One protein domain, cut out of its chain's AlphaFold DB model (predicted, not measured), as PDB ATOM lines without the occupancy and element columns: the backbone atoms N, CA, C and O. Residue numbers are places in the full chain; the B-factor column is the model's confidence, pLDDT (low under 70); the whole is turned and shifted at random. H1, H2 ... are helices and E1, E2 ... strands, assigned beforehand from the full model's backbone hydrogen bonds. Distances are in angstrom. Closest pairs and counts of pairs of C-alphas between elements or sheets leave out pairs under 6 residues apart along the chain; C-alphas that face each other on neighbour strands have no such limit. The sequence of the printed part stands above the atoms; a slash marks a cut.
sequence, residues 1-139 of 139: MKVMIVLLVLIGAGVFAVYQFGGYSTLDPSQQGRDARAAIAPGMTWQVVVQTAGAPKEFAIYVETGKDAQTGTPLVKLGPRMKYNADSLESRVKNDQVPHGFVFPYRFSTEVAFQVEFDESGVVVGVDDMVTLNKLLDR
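Overview. This is residues 1 to 139 of the 139 residues of an uncharacterized protein of Planctomycetes bacterium (UniProt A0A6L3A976). A strongly twisted five-stranded sheet, curled like part of a barrel, has the helical hairpin H2 and H3 over its strand E4, and the long helix H1 runs beyond that hairpin, its residues 2 to 9 sticking out free. E1 runs on past E3 and forms with E2 a two-stranded arm, while the short H5, the last named element, lies away from the other helices, near the chain's last residue, Arg 139. The printed part has 139 residues, in the order H1 H2 H3 E1 E2 H4 E3 E4 E5 H5; the class is mixed, helices and strands, and the sheet, E2 E1 E3 E4 E5, is antiparallel. It is only just compact, close to loose, with a radius of gyration of the C-alphas of 16.8 A, and flat, spanning 53 by 52 by 28 A.

Arrangement. Begin at H1, residues 2 to 21, which is close but not clearly touching to H2, residues 29 to 39; their closest C-alphas, of Ala 17 and Ala 39, are 7.2 A apart. H2 touches H3, residues 46 to 53, at a steep tilt of 43 degrees, opposite ways, with the C-alphas of Ala 36 and Ala 53 closest at 5.0 A. Next find the hairpin E1, residues 58 to 67, and E2, residues 74 to 78, where N 63 and O 77 are 2.8 A apart. H4, residues 86 to 94, is near H3 and only just not on the sheet, with 4 pairs of C-alphas within 10 A. E3, residues 102 to 107, pairs with E1 through N 103 and O 60, 2.8 A; E2, H4 and E3 are a split strand-helix-strand unit, E1 between its strands, with a right-handed crossover. E3, E4, residues 113 to 118, and E5, residues 124 to 129, form a meander, each strand the antiparallel neighbour of the one before: look at N 106 and O 114, 2.8 A, and N 115 and O 128, 2.8 A. H2 and H3 make two layers with the sheet, helices on one face, at heights of 9.6 A and 8.7 A, both over E4 and along the strands. H5, residues 133 to 137, is apart from E4. In the five helices every O i to N i+4 pair is within hydrogen-bond range.

Along the chain. Find C-alpha 2 at (-65.883, -19.958, -44.044); from there H1 runs 29.0 A. E1 begins at C-alpha 58, (-45.393, -32.552, -15.196), and runs 27.3 A; E4 runs 16.8 A, E3 16.6 A and H2 15.1 A. H5 ends at C-alpha 137, (-34.636, -54.414, -24.601).

Size, cuts and confidence. The C-alphas of Met 1 and Arg 139, the two farthest apart, are 53.9 A apart. The printed part has no cut and no long link. Look for low pLDDT, under 70, at residues 1 to 27 and 133 to 139.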
ATOM      1  N   MET A   1     -67.686 -16.141 -42.727       45.78
ATOM      2  CA  MET A   1     -68.484 -17.391 -42.687       45.78
ATOM      3  C   MET A   1     -67.654 -18.663 -42.878       45.78
ATOM      4  O   MET A   1     -67.829 -19.568 -42.081       45.78
ATOM      5  N   LYS A   2     -66.718 -18.748 -43.840       40.91
ATOM      6  CA  LYS A   2     -65.883 -19.958 -44.044       40.91
ATOM      7  C   LYS A   2     -65.013 -20.341 -42.829       40.91
ATOM      8  O   LYS A   2     -64.949 -21.511 -42.483       40.91
ATOM      9  N   VAL A   3     -64.438 -19.359 -42.129       51.22
ATOM     10  CA  VAL A   3     -63.616 -19.583 -40.915       51.22
ATOM     11  C   VAL A   3     -64.440 -20.142 -39.745       51.22
ATOM     12  O   VAL A   3     -63.972 -21.002 -39.011       51.22
ATOM     13  N   MET A   4     -65.701 -19.722 -39.618       45.34
ATOM     14  CA  MET A   4     -66.602 -20.180 -38.552       45.34
ATOM     15  C   MET A   4     -67.023 -21.644 -38.746       45.34
ATOM     16  O   MET A   4     -67.207 -22.366 -37.775       45.34
ATOM     17  N   ILE A   5     -67.121 -22.094 -40.003       53.81
ATOM     18  CA  ILE A   5     -67.424 -23.489 -40.351       53.81
ATOM     19  C   ILE A   5     -66.231 -24.395 -40.022       53.81
ATOM     20  O   ILE A   5     -66.431 -25.459 -39.451       53.81
ATOM     21  N   VAL A   6     -64.994 -23.964 -40.300       54.72
ATOM     22  CA  VAL A   6     -63.785 -24.729 -39.930       54.72
ATOM     23  C   VAL A   6     -63.656 -24.856 -38.410       54.72
ATOM     24  O   VAL A   6     -63.385 -25.945 -37.909       54.72
ATOM     25  N   LEU A   7     -63.935 -23.778 -37.669       48.78
ATOM     26  CA  LEU A   7     -63.918 -23.798 -36.204       48.78
ATOM     27  C   LEU A   7     -64.981 -24.750 -35.633       48.78
ATOM     28  O   LEU A   7     -64.695 -25.530 -34.733       48.78
ATOM     29  N   LEU A   8     -66.196 -24.726 -36.190       53.53
ATOM     30  CA  LEU A   8     -67.285 -25.620 -35.787       53.53
ATOM     31  C   LEU A   8     -66.999 -27.088 -36.119       53.53
ATOM     32  O   LEU A   8     -67.398 -27.960 -35.355       53.53
ATOM     33  N   VAL A   9     -66.291 -27.372 -37.214       58.50
ATOM     34  CA  VAL A   9     -65.874 -28.738 -37.565       58.50
ATOM     35  C   VAL A   9     -64.784 -29.245 -36.618       58.50
ATOM     36  O   VAL A   9     -64.863 -30.389 -36.184       58.50
ATOM     37  N   LEU A  10     -63.816 -28.408 -36.229       56.16
ATOM     38  CA  LEU A  10     -62.784 -28.779 -35.249       56.16
ATOM     39  C   LEU A  10     -63.367 -28.992 -33.845       56.16
ATOM     40  O   LEU A  10     -63.039 -29.974 -33.183       56.16
ATOM     41  N   ILE A  11     -64.286 -28.122 -33.417       57.91
ATOM     42  CA  ILE A  11     -65.012 -28.284 -32.150       57.91
ATOM     43  C   ILE A  11     -65.910 -29.527 -32.209       57.91
ATOM     44  O   ILE A  11     -65.929 -30.315 -31.270       57.91
ATOM     45  N   GLY A  12     -66.610 -29.749 -33.325       52.41
ATOM     46  CA  GLY A  12     -67.450 -30.927 -33.540       52.41
ATOM     47  C   GLY A  12     -66.661 -32.237 -33.527       52.41
ATOM     48  O   GLY A  12     -67.110 -33.205 -32.919       52.41
ATOM     49  N   ALA A  13     -65.464 -32.264 -34.118       57.69
ATOM     50  CA  ALA A  13     -64.562 -33.413 -34.062       57.69
ATOM     51  C   ALA A  13     -64.038 -33.664 -32.637       57.69
ATOM     52  O   ALA A  13     -64.018 -34.810 -32.190       57.69
ATOM     53  N   GLY A  14     -63.696 -32.603 -31.899       53.78
ATOM     54  CA  GLY A  14     -63.294 -32.701 -30.492       53.78
ATOM     55  C   GLY A  14     -64.408 -33.250 -29.595       53.78
ATOM     56  O   GLY A  14     -64.175 -34.154 -28.798       53.78
ATOM     57  N   VAL A  15     -65.646 -32.782 -29.776       55.94
ATOM     58  CA  VAL A  15     -66.813 -33.272 -29.021       55.94
ATOM     59  C   VAL A  15     -67.176 -34.710 -29.414       55.94
ATOM     60  O   VAL A  15     -67.538 -35.505 -28.546       55.94
ATOM     61  N   PHE A  16     -67.037 -35.083 -30.690       54.28
ATOM     62  CA  PHE A  16     -67.286 -36.454 -31.148       54.28
ATOM     63  C   PHE A  16     -66.248 -37.448 -30.604       54.28
ATOM     64  O   PHE A  16     -66.617 -38.553 -30.205       54.28
ATOM     65  N   ALA A  17     -64.977 -37.044 -30.514       54.50
ATOM     66  CA  ALA A  17     -63.942 -37.826 -29.845       54.50
ATOM     67  C   ALA A  17     -64.301 -38.044 -28.363       54.50
ATOM     68  O   ALA A  17     -64.404 -39.185 -27.918       54.50
ATOM     69  N   VAL A  18     -64.607 -36.977 -27.617       56.38
ATOM     70  CA  VAL A  18     -64.971 -37.058 -26.187       56.38
ATOM     71  C   VAL A  18     -66.178 -37.976 -25.942       56.38
ATOM     72  O   VAL A  18     -66.187 -38.731 -24.970       56.38
ATOM     73  N   TYR A  19     -67.179 -37.969 -26.829       51.19
ATOM     74  CA  TYR A  19     -68.380 -38.796 -26.667       51.19
ATOM     75  C   TYR A  19     -68.133 -40.295 -26.915       51.19
ATOM     76  O   TYR A  19     -68.758 -41.126 -26.261       51.19
ATOM     77  N   GLN A  20     -67.197 -40.662 -27.800       53.09
ATOM     78  CA  GLN A  20     -66.770 -42.060 -27.967       53.09
ATOM     79  C   GLN A  20     -65.807 -42.516 -26.855       53.09
ATOM     80  O   GLN A  20     -65.852 -43.673 -26.437       53.09
ATOM     81  N   PHE A  21     -64.978 -41.613 -26.317       52.38
ATOM     82  CA  PHE A  21     -64.025 -41.931 -25.246       52.38
ATOM     83  C   PHE A  21     -64.642 -41.960 -23.836       52.38
ATOM     84  O   PHE A  21     -64.101 -42.615 -22.950       52.38
ATOM     85  N   GLY A  22     -65.808 -41.341 -23.620       46.25
ATOM     86  CA  GLY A  22     -66.535 -41.397 -22.342       46.25
ATOM     87  C   GLY A  22     -67.208 -42.744 -22.021       46.25
ATOM     88  O   GLY A  22     -67.757 -42.890 -20.930       46.25
ATOM     89  N   GLY A  23     -67.191 -43.715 -22.949       43.75
ATOM     90  CA  GLY A  23     -67.907 -44.995 -22.830       43.75
ATOM     91  C   GLY A  23     -67.047 -46.262 -22.717       43.75
ATOM     92  O   GLY A  23     -67.581 -47.307 -22.351       43.75
ATOM     93  N   TYR A  24     -65.736 -46.209 -22.984       46.06
ATOM     94  CA  TYR A  24     -64.874 -47.399 -22.945       46.06
ATOM     95  C   TYR A  24     -63.930 -47.377 -21.743       46.06
ATOM     96  O   TYR A  24     -62.791 -46.925 -21.789       46.06
ATOM     97  N   SER A  25     -64.425 -47.950 -20.647       44.03
ATOM     98  CA  SER A  25     -63.633 -48.446 -19.521       44.03
ATOM     99  C   SER A  25     -62.751 -49.628 -19.966       44.03
ATOM    100  O   SER A  25     -62.965 -50.775 -19.568       44.03
ATOM    101  N   THR A  26     -61.740 -49.393 -20.798       54.47
ATOM    102  CA  THR A  26     -60.618 -50.330 -20.901       54.47
ATOM    103  C   THR A  26     -59.646 -49.998 -19.778       54.47
ATOM    104  O   THR A  26     -58.986 -48.960 -19.802       54.47
ATOM    105  N   LEU A  27     -59.552 -50.889 -18.788       67.06
ATOM    106  CA  LEU A  27     -58.565 -50.885 -17.693       67.06
ATOM    107  C   LEU A  27     -57.108 -51.060 -18.184       67.06
ATOM    108  O   LEU A  27     -56.236 -51.399 -17.391       67.06
ATOM    109  N   ASP A  28     -56.845 -50.867 -19.479       84.19
ATOM    110  CA  ASP A  28     -55.535 -50.984 -20.111       84.19
ATOM    111  C   ASP A  28     -54.954 -49.581 -20.370       84.19
ATOM    112  O   ASP A  28     -55.378 -48.899 -21.314       84.19
ATOM    113  N   PRO A  29     -53.965 -49.137 -19.571       86.94
ATOM    114  CA  PRO A  29     -53.296 -47.860 -19.779       86.94
ATOM    115  C   PRO A  29     -52.614 -47.764 -21.149       86.94
ATOM    116  O   PRO A  29     -52.564 -46.681 -21.728       86.94
ATOM    117  N   SER A  30     -52.111 -48.872 -21.702       88.88
ATOM    118  CA  SER A  30     -51.486 -48.863 -23.027       88.88
ATOM    119  C   SER A  30     -52.507 -48.511 -24.111       88.88
ATOM    120  O   SER A  30     -52.197 -47.713 -24.997       88.88
ATOM    121  N   GLN A  31     -53.729 -49.049 -24.036       88.06
ATOM    122  CA  GLN A  31     -54.783 -48.701 -24.989       88.06
ATOM    123  C   GLN A  31     -55.211 -47.239 -24.847       88.06
ATOM    124  O   GLN A  31     -55.228 -46.525 -25.846       88.06
ATOM    125  N   GLN A  32     -55.424 -46.762 -23.616       87.88
ATOM    126  CA  GLN A  32     -55.735 -45.350 -23.353       87.88
ATOM    127  C   GLN A  32     -54.666 -44.411 -23.924       87.88
ATOM    128  O   GLN A  32     -54.988 -43.393 -24.531       87.88
ATOM    129  N   GLY A  33     -53.386 -44.767 -23.775       89.69
ATOM    130  CA  GLY A  33     -52.288 -43.983 -24.326       89.69
ATOM    131  C   GLY A  33     -52.274 -43.959 -25.854       89.69
ATOM    132  O   GLY A  33     -52.044 -42.902 -26.438       89.69
ATOM    133  N   ARG A  34     -52.546 -45.092 -26.516       91.12
ATOM    134  CA  ARG A  34     -52.642 -45.163 -27.986       91.12
ATOM    135  C   ARG A  34     -53.815 -44.342 -28.510       91.12
ATOM    136  O   ARG A  34     -53.650 -43.591 -29.468       91.12
ATOM    137  N   ASP A  35     -54.959 -44.451 -27.850       89.94
ATOM    138  CA  ASP A  35     -56.176 -43.726 -28.197       89.94
ATOM    139  C   ASP A  35     -55.987 -42.214 -28.031       89.94
ATOM    140  O   ASP A  35     -56.247 -41.445 -28.958       89.94
ATOM    141  N   ALA A  36     -55.431 -41.786 -26.894       91.94
ATOM    142  CA  ALA A  36     -55.086 -40.391 -26.646       91.94
ATOM    143  C   ALA A  36     -54.095 -39.862 -27.692       91.94
ATOM    144  O   ALA A  36     -54.305 -38.797 -28.273       91.94
ATOM    145  N   ARG A  37     -53.035 -40.624 -27.987       93.38
ATOM    146  CA  ARG A  37     -52.033 -40.270 -29.000       93.38
ATOM    147  C   ARG A  37     -52.634 -40.122 -30.397       93.38
ATOM    148  O   ARG A  37     -52.189 -39.249 -31.140       93.38
ATOM    149  N   ALA A  38     -53.586 -40.978 -30.765       92.31
ATOM    150  CA  ALA A  38     -54.269 -40.932 -32.057       92.31
ATOM    151  C   ALA A  38     -55.260 -39.762 -32.150       92.31
ATOM    152  O   ALA A  38     -55.468 -39.221 -33.235       92.31
ATOM    153  N   ALA A  39     -55.854 -39.366 -31.023       91.88
ATOM    154  CA  ALA A  39     -56.793 -38.256 -30.952       91.88
ATOM    155  C   ALA A  39     -56.108 -36.880 -30.964       91.88
ATOM    156  O   ALA A  39     -56.698 -35.924 -31.455       91.88
ATOM    157  N   ILE A  40     -54.879 -36.758 -30.450       92.31
ATOM    158  CA  ILE A  40     -54.152 -35.481 -30.416       92.31
ATOM    159  C   ILE A  40     -53.553 -35.162 -31.789       92.31
ATOM    160  O   ILE A  40     -52.768 -35.937 -32.338       92.31
ATOM    161  N   ALA A  41     -53.870 -33.977 -32.310       93.25
ATOM    162  CA  ALA A  41     -53.391 -33.488 -33.600       93.25
ATOM    163  C   ALA A  41     -52.868 -32.041 -33.510       93.25
ATOM    164  O   ALA A  41     -53.287 -31.297 -32.614       93.25
ATOM    165  N   PRO A  42     -51.996 -31.610 -34.447       95.62
ATOM    166  CA  PRO A  42     -51.594 -30.212 -34.557       95.62
ATOM    167  C   PRO A  42     -52.796 -29.266 -34.665       95.62
ATOM    168  O   PRO A  42     -53.790 -29.579 -35.322       95.62
ATOM    169  N   GLY A  43     -52.705 -28.105 -34.016       93.69
ATOM    170  CA  GLY A  43     -53.788 -27.119 -33.948       93.69
ATOM    171  C   GLY A  43     -54.723 -27.258 -32.739       93.69
ATOM    172  O   GLY A  43     -55.528 -26.359 -32.499       93.69
ATOM    173  N   MET A  44     -54.633 -28.338 -31.954       93.94
ATOM    174  CA  MET A  44     -55.379 -28.456 -30.692       93.94
ATOM    175  C   MET A  44     -54.793 -27.546 -29.613       93.94
ATOM    176  O   MET A  44     -53.583 -27.379 -29.544       93.94
ATOM    177  N   THR A  45     -55.620 -26.989 -28.726       96.75
ATOM    178  CA  THR A  45     -55.097 -26.250 -27.567       96.75
ATOM    179  C   THR A  45     -54.680 -27.206 -26.455       96.75
ATOM    180  O   THR A  45     -55.202 -28.320 -26.338       96.75
ATOM    181  N   TRP A  46     -53.781 -26.765 -25.579       96.44
ATOM    182  CA  TRP A  46     -53.341 -27.568 -24.441       96.44
ATOM    183  C   TRP A  46     -54.491 -27.980 -23.514       96.44
ATOM    184  O   TRP A  46     -54.468 -29.087 -22.979       96.44
ATOM    185  N   GLN A  47     -55.537 -27.157 -23.372       96.75
ATOM    186  CA  GLN A  47     -56.721 -27.519 -22.587       96.75
ATOM    187  C   GLN A  47     -57.481 -28.691 -23.229       96.75
ATOM    188  O   GLN A  47     -57.909 -29.600 -22.518       96.75
ATOM    189  N   VAL A  48     -57.611 -28.709 -24.561       93.38
ATOM    190  CA  VAL A  48     -58.236 -29.824 -25.299       93.38
ATOM    191  C   VAL A  48     -57.396 -31.094 -25.172       93.38
ATOM    192  O   VAL A  48     -57.943 -32.179 -24.974       93.38
ATOM    193  N   VAL A  49     -56.067 -30.975 -25.205       93.56
ATOM    194  CA  VAL A  49     -55.168 -32.114 -24.966       93.56
ATOM    195  C   VAL A  49     -55.347 -32.672 -23.554       93.56
ATOM    196  O   VAL A  49     -55.491 -33.882 -23.401       93.56
ATOM    197  N   VAL A  50     -55.429 -31.817 -22.530       94.38
ATOM    198  CA  VAL A  50     -55.686 -32.239 -21.140       94.38
ATOM    199  C   VAL A  50     -57.042 -32.928 -20.994       94.38
ATOM    200  O   VAL A  50     -57.158 -33.895 -20.245       94.38
ATOM    201  N   GLN A  51     -58.067 -32.470 -21.713       91.56
ATOM    202  CA  GLN A  51     -59.376 -33.131 -21.729       91.56
ATOM    203  C   GLN A  51     -59.338 -34.494 -22.432       91.56
ATOM    204  O   GLN A  51     -60.079 -35.393 -22.051       91.56
ATOM    205  N   THR A  52     -58.468 -34.650 -23.432       88.56
ATOM    206  CA  THR A  52     -58.362 -35.856 -24.268       88.56
ATOM    207  C   THR A  52     -57.492 -36.938 -23.621       88.56
ATOM    208  O   THR A  52     -57.881 -38.100 -23.570       88.56
ATOM    209  N   ALA A  53     -56.313 -36.569 -23.119       91.44
ATOM    210  CA  ALA A  53     -55.309 -37.485 -22.570       91.44
ATOM    211  C   ALA A  53     -55.259 -37.503 -21.033       91.44
ATOM    212  O   ALA A  53     -54.498 -38.271 -20.442       91.44
ATOM    213  N   GLY A  54     -56.036 -36.641 -20.377       92.62
ATOM    214  CA  GLY A  54     -55.925 -36.374 -18.949       92.62
ATOM    215  C   GLY A  54     -54.839 -35.347 -18.616       92.62
ATOM    216  O   GLY A  54     -54.005 -34.959 -19.441       92.62
ATOM    217  N   ALA A  55     -54.849 -34.887 -17.363       94.69
ATOM    218  CA  ALA A  55     -53.843 -33.960 -16.863       94.69
ATOM    219  C   ALA A  55     -52.459 -34.635 -16.824       94.69
ATOM    220  O   ALA A  55     -52.323 -35.705 -16.217       94.69
ATOM    221  N   PRO A  56     -51.417 -34.026 -17.419       95.00
ATOM    222  CA  PRO A  56     -50.069 -34.547 -17.283       95.00
ATOM    223  C   PRO A  56     -49.603 -34.386 -15.830       95.00
ATOM    224  O   PRO A  56     -50.095 -33.544 -15.077       95.00
ATOM    225  N   LYS A  57     -48.626 -35.192 -15.408       94.94
ATOM    226  CA  LYS A  57     -48.035 -35.056 -14.062       94.94
ATOM    227  C   LYS A  57     -47.113 -33.839 -13.972       94.94
ATOM    228  O   LYS A  57     -47.021 -33.178 -12.936       94.94
ATOM    229  N   GLU A  58     -46.425 -33.566 -15.069       96.81
ATOM    230  CA  GLU A  58     -45.393 -32.552 -15.196       96.81
ATOM    231  C   GLU A  58     -45.389 -31.983 -16.615       96.81
ATOM    232  O   GLU A  58     -45.951 -32.584 -17.526       96.81
ATOM    233  N   PHE A  59     -44.756 -30.832 -16.795       97.06
ATOM    234  CA  PHE A  59     -44.501 -30.217 -18.093       97.06
ATOM    235  C   PHE A  59     -43.108 -29.587 -18.088       97.06
ATOM    236  O   PHE A  59     -42.524 -29.369 -17.023       97.06
ATOM    237  N   ALA A  60     -42.563 -29.294 -19.261       96.88
ATOM    238  CA  ALA A  60     -41.301 -28.572 -19.382       96.88
ATOM    239  C   ALA A  60     -41.421 -27.470 -20.433       96.88
ATOM    240  O   ALA A  60     -42.158 -27.619 -21.401       96.88
ATOM    241  N   ILE A  61     -40.711 -26.366 -20.222       96.81
ATOM    242  CA  ILE A  61     -40.700 -25.208 -21.123       96.81
ATOM    243  C   ILE A  61     -39.399 -25.230 -21.917       96.81
ATOM    244  O   ILE A  61     -38.348 -25.586 -21.378       96.81
ATOM    245  N   TYR A  62     -39.464 -24.829 -23.177       94.94
ATOM    246  CA  TYR A  62     -38.284 -24.612 -23.993       94.94
ATOM    247  C   TYR A  62     -37.559 -23.319 -23.587       94.94
ATOM    248  O   TYR A  62     -38.154 -22.245 -23.526       94.94
ATOM    249  N   VAL A  63     -36.260 -23.419 -23.304       93.06
ATOM    250  CA  VAL A  63     -35.403 -22.303 -22.881       93.06
ATOM    251  C   VAL A  63     -34.281 -22.072 -23.891       93.06
ATOM    252  O   VAL A  63     -33.665 -23.023 -24.378       93.06
ATOM    253  N   GLU A  64     -33.993 -20.807 -24.201       91.94
ATOM    254  CA  GLU A  64     -32.821 -20.436 -24.994       91.94
ATOM    255  C   GLU A  64     -31.554 -20.668 -24.159       91.94
ATOM    256  O   GLU A  64     -31.417 -20.180 -23.038       91.94
ATOM    257  N   THR A  65     -30.622 -21.448 -24.698       89.81
ATOM    258  CA  THR A  65     -29.352 -21.803 -24.038       89.81
ATOM    259  C   THR A  65     -28.144 -21.117 -24.661       89.81
ATOM    260  O   THR A  65     -27.023 -21.269 -24.179       89.81
ATOM    261  N   GLY A  66     -28.365 -20.355 -25.726       89.50
ATOM    262  CA  GLY A  66     -27.344 -19.646 -26.474       89.50
ATOM    263  C   GLY A  66     -27.770 -19.476 -27.923       89.50
ATOM    264  O   GLY A  66     -28.936 -19.663 -28.266       89.50
ATOM    265  N   LYS A  67     -26.804 -19.164 -28.780       89.31
ATOM    266  CA  LYS A  67     -26.996 -19.059 -30.225       89.31
ATOM    267  C   LYS A  67     -25.996 -19.948 -30.934       89.31
ATOM    268  O   LYS A  67     -24.874 -20.122 -30.457       89.31
ATOM    269  N   ASP A  68     -26.410 -20.502 -32.060       88.38
ATOM    270  CA  ASP A  68     -25.519 -21.234 -32.938       88.38
ATOM    271  C   ASP A  68     -24.418 -20.287 -33.436       88.38
ATOM    272  O   ASP A  68     -24.694 -19.179 -33.904       88.38
ATOM    273  N   ALA A  69     -23.159 -20.701 -33.298       84.12
ATOM    274  CA  ALA A  69     -22.008 -19.859 -33.618       84.12
ATOM    275  C   ALA A  69     -21.838 -19.606 -35.128       84.12
ATOM    276  O   ALA A  69     -21.116 -18.687 -35.508       84.12
ATOM    277  N   GLN A  70     -22.470 -20.416 -35.980       85.88
ATOM    278  CA  GLN A  70     -22.373 -20.341 -37.437       85.88
ATOM    279  C   GLN A  70     -23.579 -19.624 -38.047       85.88
ATOM    280  O   GLN A  70     -23.408 -18.817 -38.959       85.88
ATOM    281  N   THR A  71     -24.790 -19.889 -37.549       87.50
ATOM    282  CA  THR A  71     -26.030 -19.333 -38.119       87.50
ATOM    283  C   THR A  71     -26.629 -18.191 -37.300       87.50
ATOM    284  O   THR A  71     -27.508 -17.483 -37.790       87.50
ATOM    285  N   GLY A  72     -26.197 -18.003 -36.048       86.50
ATOM    286  CA  GLY A  72     -26.773 -17.026 -35.120       86.50
ATOM    287  C   GLY A  72     -28.182 -17.380 -34.628       86.50
ATOM    288  O   GLY A  72     -28.807 -16.571 -33.938       86.50
ATOM    289  N   THR A  73     -28.696 -18.565 -34.973       86.12
ATOM    290  CA  THR A  73     -30.039 -19.025 -34.595       86.12
ATOM    291  C   THR A  73     -30.092 -19.366 -33.099       86.12
ATOM    292  O   THR A  73     -29.144 -19.979 -32.602       86.12
ATOM    293  N   PRO A  74     -31.165 -19.011 -32.366       87.19
ATOM    294  CA  PRO A  74     -31.333 -19.412 -30.971       87.19
ATOM    295  C   PRO A  74     -31.266 -20.933 -30.803       87.19
ATOM    296  O   PRO A  74     -31.965 -21.682 -31.485       87.19
ATOM    297  N   LEU A  75     -30.428 -21.388 -29.875       89.31
ATOM    298  CA  LEU A  75     -30.341 -22.785 -29.471       89.31
ATOM    299  C   LEU A  75     -31.310 -23.021 -28.327       89.31
ATOM    300  O   LEU A  75     -31.044 -22.672 -27.174       89.31
ATOM    301  N   VAL A  76     -32.425 -23.653 -28.654       91.88
ATOM    302  CA  VAL A  76     -33.491 -23.936 -27.707       91.88
ATOM    303  C   VAL A  76     -33.328 -25.354 -27.160       91.88
ATOM    304  O   VAL A  76     -33.085 -26.301 -27.907       91.88
ATOM    305  N   LYS A  77     -33.435 -25.512 -25.839       92.75
ATOM    306  CA  LYS A  77     -33.430 -26.820 -25.169       92.75
ATOM    307  C   LYS A  77     -34.602 -26.937 -24.218       92.75
ATOM    308  O   LYS A  77     -35.115 -25.942 -23.720       92.75
ATOM    309  N   LEU A  78     -34.995 -28.169 -23.930       93.12
ATOM    310  CA  LEU A  78     -36.013 -28.424 -22.928       93.12
ATOM    311  C   LEU A  78     -35.469 -28.124 -21.524       93.12
ATOM    312  O   LEU A  78     -34.423 -28.646 -21.132       93.12
ATOM    313  N   GLY A  79     -36.171 -27.268 -20.785       93.25
ATOM    314  CA  GLY A  79     -35.849 -26.909 -19.409       93.25
ATOM    315  C   GLY A  79     -36.176 -28.012 -18.391       93.25
ATOM    316  O   GLY A  79     -36.581 -29.121 -18.756       93.25
ATOM    317  N   PRO A  80     -36.014 -27.727 -17.085       93.94
ATOM    318  CA  PRO A  80     -36.369 -28.671 -16.033       93.94
ATOM    319  C   PRO A  80     -37.873 -28.967 -16.036       93.94
ATOM    320  O   PRO A  80     -38.697 -28.105 -16.354       93.94
ATOM    321  N   ARG A  81     -38.236 -30.188 -15.634       93.94
ATOM    322  CA  ARG A  81     -39.640 -30.578 -15.491       93.94
ATOM    323  C   ARG A  81     -40.247 -29.916 -14.261       93.94
ATOM    324  O   ARG A  81     -39.662 -29.923 -13.180       93.94
ATOM    325  N   MET A  82     -41.433 -29.357 -14.434       95.00
ATOM    326  CA  MET A  82     -42.211 -28.702 -13.393       95.00
ATOM    327  C   MET A  82     -43.508 -29.464 -13.174       95.00
ATOM    328  O   MET A  82     -44.103 -29.975 -14.121       95.00
ATOM    329  N   LYS A  83     -43.985 -29.506 -11.928       96.94
ATOM    330  CA  LYS A  83     -45.287 -30.097 -11.616       96.94
ATOM    331  C   LYS A  83     -46.386 -29.365 -12.385       96.94
ATOM    332  O   LYS A  83     -46.426 -28.135 -12.394       96.94
ATOM    333  N   TYR A  84     -47.287 -30.126 -12.993       96.88
ATOM    334  CA  TYR A  84     -48.411 -29.548 -13.711       96.88
ATOM    335  C   TYR A  84     -49.400 -28.869 -12.752       96.88
ATOM    336  O   TYR A  84     -49.803 -29.432 -11.729       96.88
ATOM    337  N   ASN A  85     -49.793 -27.650 -13.108       97.19
ATOM    338  CA  ASN A  85     -50.877 -26.893 -12.502       97.19
ATOM    339  C   ASN A  85     -51.506 -26.028 -13.604       97.19
ATOM    340  O   ASN A  85     -50.802 -25.231 -14.227       97.19
ATOM    341  N   ALA A  86     -52.805 -26.212 -13.851       95.81
ATOM    342  CA  ALA A  86     -53.504 -25.577 -14.968       95.81
ATOM    343  C   ALA A  86     -53.450 -24.042 -14.891       95.81
ATOM    344  O   ALA A  86     -53.096 -23.402 -15.874       95.81
ATOM    345  N   ASP A  87     -53.709 -23.461 -13.715       95.94
ATOM    346  CA  ASP A  87     -53.715 -22.004 -13.527       95.94
ATOM    347  C   ASP A  87     -52.318 -21.397 -13.709       95.94
ATOM    348  O   ASP A  87     -52.158 -20.332 -14.306       95.94
ATOM    349  N   SER A  88     -51.279 -22.086 -13.226       95.44
ATOM    350  CA  SER A  88     -49.892 -21.654 -13.403       95.44
ATOM    351  C   SER A  88     -49.470 -21.705 -14.867       95.44
ATOM    352  O   SER A  88     -48.799 -20.782 -15.323       95.44
ATOM    353  N   LEU A  89     -49.856 -22.752 -15.601       96.12
ATOM    354  CA  LEU A  89     -49.561 -22.854 -17.027       96.12
ATOM    355  C   LEU A  89     -50.314 -21.790 -17.827       96.12
ATOM    356  O   LEU A  89     -49.697 -21.083 -18.614       96.12
ATOM    357  N   GLU A  90     -51.612 -21.626 -17.580       96.81
ATOM    358  CA  GLU A  90     -52.437 -20.597 -18.217       96.81
ATOM    359  C   GLU A  90     -51.851 -19.195 -17.990       96.81
ATOM    360  O   GLU A  90     -51.727 -18.407 -18.925       96.81
ATOM    361  N   SER A  91     -51.427 -18.896 -16.758       96.12
ATOM    362  CA  SER A  91     -50.751 -17.640 -16.428       96.12
ATOM    363  C   SER A  91     -49.432 -17.479 -17.189       96.12
ATOM    364  O   SER A  91     -49.141 -16.399 -17.692       96.12
ATOM    365  N   ARG A  92     -48.637 -18.544 -17.323       96.25
ATOM    366  CA  ARG A  92     -47.372 -18.508 -18.076       96.25
ATOM    367  C   ARG A  92     -47.589 -18.244 -19.561       96.25
ATOM    368  O   ARG A  92     -46.872 -17.422 -20.115       96.25
ATOM    369  N   VAL A  93     -48.574 -18.902 -20.173       95.38
ATOM    370  CA  VAL A  93     -48.956 -18.691 -21.580       95.38
ATOM    371  C   VAL A  93     -49.421 -17.251 -21.791       95.38
ATOM    372  O   VAL A  93     -48.916 -16.564 -22.666       95.38
ATOM    373  N   LYS A  94     -50.312 -16.744 -20.932       95.50
ATOM    374  CA  LYS A  94     -50.836 -15.372 -21.035       95.50
ATOM    375  C   LYS A  94     -49.802 -14.270 -20.818       95.50
ATOM    376  O   LYS A  94     -50.011 -13.157 -21.285       95.50
ATOM    377  N   ASN A  95     -48.747 -14.555 -20.060       95.81
ATOM    378  CA  ASN A  95     -47.706 -13.590 -19.710       95.81
ATOM    379  C   ASN A  95     -46.414 -13.797 -20.523       95.81
ATOM    380  O   ASN A  95     -45.349 -13.389 -20.057       95.81
ATOM    381  N   ASP A  96     -46.481 -14.478 -21.674       94.31
ATOM    382  CA  ASP A  96     -45.347 -14.745 -22.574       94.31
ATOM    383  C   ASP A  96     -44.138 -15.416 -21.884       94.31
ATOM    384  O   ASP A  96     -42.981 -15.250 -22.267       94.31
ATOM    385  N   GLN A  97     -44.389 -16.217 -20.842       94.12
ATOM    386  CA  GLN A  97     -43.350 -16.928 -20.078       94.12
ATOM    387  C   GLN A  97     -42.975 -18.287 -20.695       94.12
ATOM    388  O   GLN A  97     -42.231 -19.061 -20.086       94.12
ATOM    389  N   VAL A  98     -43.504 -18.585 -21.880       95.19
ATOM    390  CA  VAL A  98     -43.222 -19.774 -22.698       95.19
ATOM    391  C   VAL A  98     -42.871 -19.359 -24.135       95.19
ATOM    392  O   VAL A  98     -43.514 -19.808 -25.076       95.19
ATOM    393  N   PRO A  99     -41.855 -18.501 -24.345       94.25
ATOM    394  CA  PRO A  99     -41.605 -17.843 -25.637       94.25
ATOM    395  C   PRO A  99     -41.212 -18.794 -26.780       94.25
ATOM    396  O   PRO A  99     -41.173 -18.391 -27.936       94.25
ATOM    397  N   HIS A 100     -40.889 -20.046 -26.459       95.12
ATOM    398  CA  HIS A 100     -40.586 -21.107 -27.422       95.12
ATOM    399  C   HIS A 100     -41.513 -22.313 -27.246       95.12
ATOM    400  O   HIS A 100     -41.192 -23.413 -27.686       95.12
ATOM    401  N   GLY A 101     -42.621 -22.119 -26.532       96.75
ATOM    402  CA  GLY A 101     -43.563 -23.171 -26.213       96.75
ATOM    403  C   GLY A 101     -43.139 -24.079 -25.060       96.75
ATOM    404  O   GLY A 101     -42.243 -23.782 -24.258       96.75
ATOM    405  N   PHE A 102     -43.840 -25.200 -24.942       97.88
ATOM    406  CA  PHE A 102     -43.686 -26.160 -23.853       97.88
ATOM    407  C   PHE A 102     -44.107 -27.561 -24.295       97.88
ATOM    408  O   PHE A 102     -44.678 -27.745 -25.365       97.88
ATOM    409  N   VAL A 103     -43.843 -28.562 -23.457       97.81
ATOM    410  CA  VAL A 103     -44.201 -29.956 -23.738       97.81
ATOM    411  C   VAL A 103     -44.935 -30.613 -22.581       97.81
ATOM    412  O   VAL A 103     -44.614 -30.388 -21.408       97.81
ATOM    413  N   PHE A 104     -45.867 -31.501 -22.920       98.06
ATOM    414  CA  PHE A 104     -46.481 -32.447 -21.991       98.06
ATOM    415  C   PHE A 104     -45.943 -33.858 -22.226       98.06
ATOM    416  O   PHE A 104     -46.324 -34.494 -23.210       98.06
ATOM    417  N   PRO A 105     -45.088 -34.385 -21.333       96.19
ATOM    418  CA  PRO A 105     -44.718 -35.790 -21.351       96.19
ATOM    419  C   PRO A 105     -45.846 -36.649 -20.764       96.19
ATOM    420  O   PRO A 105     -46.176 -36.560 -19.578       96.19
ATOM    421  N   TYR A 106     -46.386 -37.547 -21.580       95.00
ATOM    422  CA  TYR A 106     -47.333 -38.569 -21.166       95.00
ATOM    423  C   TYR A 106     -46.656 -39.934 -21.090       95.00
ATOM    424  O   TYR A 106     -45.996 -40.397 -22.020       95.00
ATOM    425  N   ARG A 107     -46.852 -40.616 -19.961       93.06
ATOM    426  CA  ARG A 107     -46.426 -42.002 -19.761       93.06
ATOM    427  C   ARG A 107     -47.593 -42.785 -19.191       93.06
ATOM    428  O   ARG A 107     -47.842 -42.729 -17.988       93.06
ATOM    429  N   PHE A 108     -48.289 -43.487 -20.072       88.00
ATOM    430  CA  PHE A 108     -49.438 -44.301 -19.704       88.00
ATOM    431  C   PHE A 108     -48.998 -45.683 -19.212       88.00
ATOM    432  O   PHE A 108     -49.504 -46.167 -18.204       88.00
ATOM    433  N   SER A 109     -48.001 -46.287 -19.865       87.81
ATOM    434  CA  SER A 109     -47.445 -47.589 -19.486       87.81
ATOM    435  C   SER A 109     -45.938 -47.671 -19.762       87.81
ATOM    436  O   SER A 109     -45.306 -46.702 -20.191       87.81
ATOM    437  N   THR A 110     -45.340 -48.836 -19.507       83.81
ATOM    438  CA  THR A 110     -43.957 -49.153 -19.908       83.81
ATOM    439  C   THR A 110     -43.792 -49.314 -21.417       83.81
ATOM    440  O   THR A 110     -42.661 -49.374 -21.884       83.81
ATOM    441  N   GLU A 111     -44.888 -49.380 -22.171       84.19
ATOM    442  CA  GLU A 111     -44.906 -49.587 -23.621       84.19
ATOM    443  C   GLU A 111     -45.309 -48.319 -24.371       84.19
ATOM    444  O   GLU A 111     -44.805 -48.068 -25.465       84.19
ATOM    445  N   VAL A 112     -46.176 -47.502 -23.763       88.38
ATOM    446  CA  VAL A 112     -46.779 -46.328 -24.395       88.38
ATOM    447  C   VAL A 112     -46.419 -45.064 -23.622       88.38
ATOM    448  O   VAL A 112     -46.924 -44.790 -22.526       88.38
ATOM    449  N   ALA A 113     -45.539 -44.276 -24.234       93.38
ATOM    450  CA  ALA A 113     -45.179 -42.940 -23.797       93.38
ATOM    451  C   ALA A 113     -44.969 -42.043 -25.019       93.38
ATOM    452  O   ALA A 113     -44.376 -42.467 -26.010       93.38
ATOM    453  N   PHE A 114     -45.436 -40.807 -24.932       95.38
ATOM    454  CA  PHE A 114     -45.288 -39.796 -25.972       95.38
ATOM    455  C   PHE A 114     -45.224 -38.414 -25.329       95.38
ATOM    456  O   PHE A 114     -45.666 -38.229 -24.193       95.38
ATOM    457  N   GLN A 115     -44.675 -37.444 -26.041       96.06
ATOM    458  CA  GLN A 115     -44.713 -36.043 -25.656       96.06
ATOM    459  C   GLN A 115     -45.544 -35.256 -26.659       96.06
ATOM    460  O   GLN A 115     -45.503 -35.526 -27.856       96.06
ATOM    461  N   VAL A 116     -46.308 -34.297 -26.157       97.56
ATOM    462  CA  VAL A 116     -47.044 -33.338 -26.980       97.56
ATOM    463  C   VAL A 116     -46.305 -32.017 -26.902       97.56
ATOM    464  O   VAL A 116     -46.069 -31.526 -25.797       97.56
ATOM    465  N   GLU A 117     -45.939 -31.467 -28.051       97.88
ATOM    466  CA  GLU A 117     -45.238 -30.192 -28.166       97.88
ATOM    467  C   GLU A 117     -46.233 -29.087 -28.505       97.88
ATOM    468  O   GLU A 117     -47.066 -29.245 -29.402       97.88
ATOM    469  N   PHE A 118     -46.136 -27.975 -27.785       98.19
ATOM    470  CA  PHE A 118     -46.977 -26.799 -27.944       98.19
ATOM    471  C   PHE A 118     -46.124 -25.590 -28.306       98.19
ATOM    472  O   PHE A 118     -45.004 -25.474 -27.811       98.19
ATOM    473  N   ASP A 119     -46.671 -24.684 -29.109       97.50
ATOM    474  CA  ASP A 119     -46.099 -23.360 -29.359       97.50
ATOM    475  C   ASP A 119     -46.301 -22.395 -28.171       97.50
ATOM    476  O   ASP A 119     -46.849 -22.753 -27.120       97.50
ATOM    477  N   GLU A 120     -45.852 -21.149 -28.327       96.62
ATOM    478  CA  GLU A 120     -45.994 -20.081 -27.334       96.62
ATOM    479  C   GLU A 120     -47.453 -19.734 -26.999       96.62
ATOM    480  O   GLU A 120     -47.738 -19.260 -25.900       96.62
ATOM    481  N   SER A 121     -48.387 -20.019 -27.910       96.38
ATOM    482  CA  SER A 121     -49.827 -19.810 -27.716       96.38
ATOM    483  C   SER A 121     -50.507 -21.006 -27.042       96.38
ATOM    484  O   SER A 121     -51.707 -20.967 -26.757       96.38
ATOM    485  N   GLY A 122     -49.760 -22.079 -26.770       96.38
ATOM    486  CA  GLY A 122     -50.287 -23.303 -26.187       96.38
ATOM    487  C   GLY A 122     -51.097 -24.142 -27.173       96.38
ATOM    488  O   GLY A 122     -52.038 -24.830 -26.764       96.38
ATOM    489  N   VAL A 123     -50.747 -24.083 -28.458       97.06
ATOM    490  CA  VAL A 123     -51.331 -24.885 -29.535       97.06
ATOM    491  C   VAL A 123     -50.363 -25.996 -29.932       97.06
ATOM    492  O   VAL A 123     -49.163 -25.777 -30.038       97.06
ATOM    493  N   VAL A 124     -50.879 -27.208 -30.143       97.19
ATOM    494  CA  VAL A 124     -50.079 -28.375 -30.527       97.19
ATOM    495  C   VAL A 124     -49.401 -28.122 -31.868       97.19
ATOM    496  O   VAL A 124     -50.074 -27.866 -32.870       97.19
ATOM    497  N   VAL A 125     -48.084 -28.293 -31.894       96.50
ATOM    498  CA  VAL A 125     -47.261 -28.274 -33.110       96.50
ATOM    499  C   VAL A 125     -46.770 -29.665 -33.493       96.50
ATOM    500  O   VAL A 125     -46.569 -29.939 -34.676       96.50
ATOM    501  N   GLY A 126     -46.640 -30.569 -32.521       94.31
ATOM    502  CA  GLY A 126     -46.083 -31.898 -32.740       94.31
ATOM    503  C   GLY A 126     -46.465 -32.893 -31.654       94.31
ATOM    504  O   GLY A 126     -46.873 -32.525 -30.551       94.31
ATOM    505  N   VAL A 127     -46.352 -34.178 -31.991       95.38
ATOM    506  CA  VAL A 127     -46.506 -35.268 -31.029       95.38
ATOM    507  C   VAL A 127     -45.492 -36.358 -31.347       95.38
ATOM    508  O   VAL A 127     -45.581 -37.001 -32.395       95.38
ATOM    509  N   ASP A 128     -44.580 -36.608 -30.414       93.19
ATOM    510  CA  ASP A 128     -43.455 -37.518 -30.610       93.19
ATOM    511  C   ASP A 128     -43.499 -38.686 -29.635       93.19
ATOM    512  O   ASP A 128     -43.704 -38.524 -28.430       93.19
ATOM    513  N   ASP A 129     -43.273 -39.887 -30.157       90.50
ATOM    514  CA  ASP A 129     -43.191 -41.082 -29.331       90.50
ATOM    515  C   ASP A 129     -41.900 -41.061 -28.513       90.50
ATOM    516  O   ASP A 129     -40.794 -40.920 -29.037       90.50
ATOM    517  N   MET A 130     -42.026 -41.273 -27.206       86.12
ATOM    518  CA  MET A 130     -40.865 -41.390 -26.339       86.12
ATOM    519  C   MET A 130     -40.300 -42.807 -26.427       86.12
ATOM    520  O   MET A 130     -41.031 -43.797 -26.518       86.12
ATOM    521  N   VAL A 131     -38.974 -42.927 -26.345       78.56
ATOM    522  CA  VAL A 131     -38.335 -44.237 -26.205       78.56
ATOM    523  C   VAL A 131     -38.748 -44.842 -24.865       78.56
ATOM    524  O   VAL A 131     -38.541 -44.252 -23.801       78.56
ATOM    525  N   THR A 132     -39.347 -46.023 -24.922       74.56
ATOM    526  CA  THR A 132     -39.765 -46.797 -23.756       74.56
ATOM    527  C   THR A 132     -38.781 -47.928 -23.464       74.56
ATOM    528  O   THR A 132     -37.974 -48.295 -24.318       74.56
ATOM    529  N   LEU A 133     -38.817 -48.476 -22.242       62.25
ATOM    530  CA  LEU A 133     -37.846 -49.482 -21.789       62.25
ATOM    531  C   LEU A 133     -37.866 -50.746 -22.671       62.25
ATOM    532  O   LEU A 133     -36.806 -51.272 -22.983       62.25
ATOM    533  N   ASN A 134     -39.039 -51.181 -23.149       59.09
ATOM    534  CA  ASN A 134     -39.145 -52.336 -24.051       59.09
ATOM    535  C   ASN A 134     -38.462 -52.092 -25.406       59.09
ATOM    536  O   ASN A 134     -37.722 -52.951 -25.870       59.09
ATOM    537  N   LYS A 135     -38.582 -50.887 -25.986       58.34
ATOM    538  CA  LYS A 135     -37.863 -50.535 -27.230       58.34
ATOM    539  C   LYS A 135     -36.332 -50.576 -27.075       58.34
ATOM    540  O   LYS A 135     -35.625 -50.607 -28.079       58.34
ATOM    541  N   LEU A 136     -35.820 -50.530 -25.843       59.78
ATOM    542  CA  LEU A 136     -34.393 -50.669 -25.544       59.78
ATOM    543  C   LEU A 136     -33.969 -52.122 -25.290       59.78
ATOM    544  O   LEU A 136     -32.783 -52.410 -25.426       59.78
ATOM    545  N   LEU A 137     -34.901 -53.006 -24.920       60.88
ATOM    546  CA  LEU A 137     -34.636 -54.414 -24.601       60.88
ATOM    547  C   LEU A 137     -34.797 -55.351 -25.808       60.88
ATOM    548  O   LEU A 137     -34.150 -56.390 -25.833       60.88
ATOM    549  N   ASP A 138     -35.579 -54.971 -26.821       56.31
ATOM    550  CA  ASP A 138     -35.748 -55.730 -28.075       56.31
ATOM    551  C   ASP A 138     -34.609 -55.493 -29.102       56.31
ATOM    552  O   ASP A 138     -34.829 -55.567 -30.313       56.31
ATOM    553  N   ARG A 139     -33.395 -55.155 -28.640       49.31
ATOM    554  CA  ARG A 139     -32.207 -54.955 -29.491       49.31
ATOM    555  C   ARG A 139     -31.252 -56.138 -29.460       49.31
ATOM    556  O   ARG A 139     -30.953 -56.618 -28.347       49.31
TER     557      ARG A 139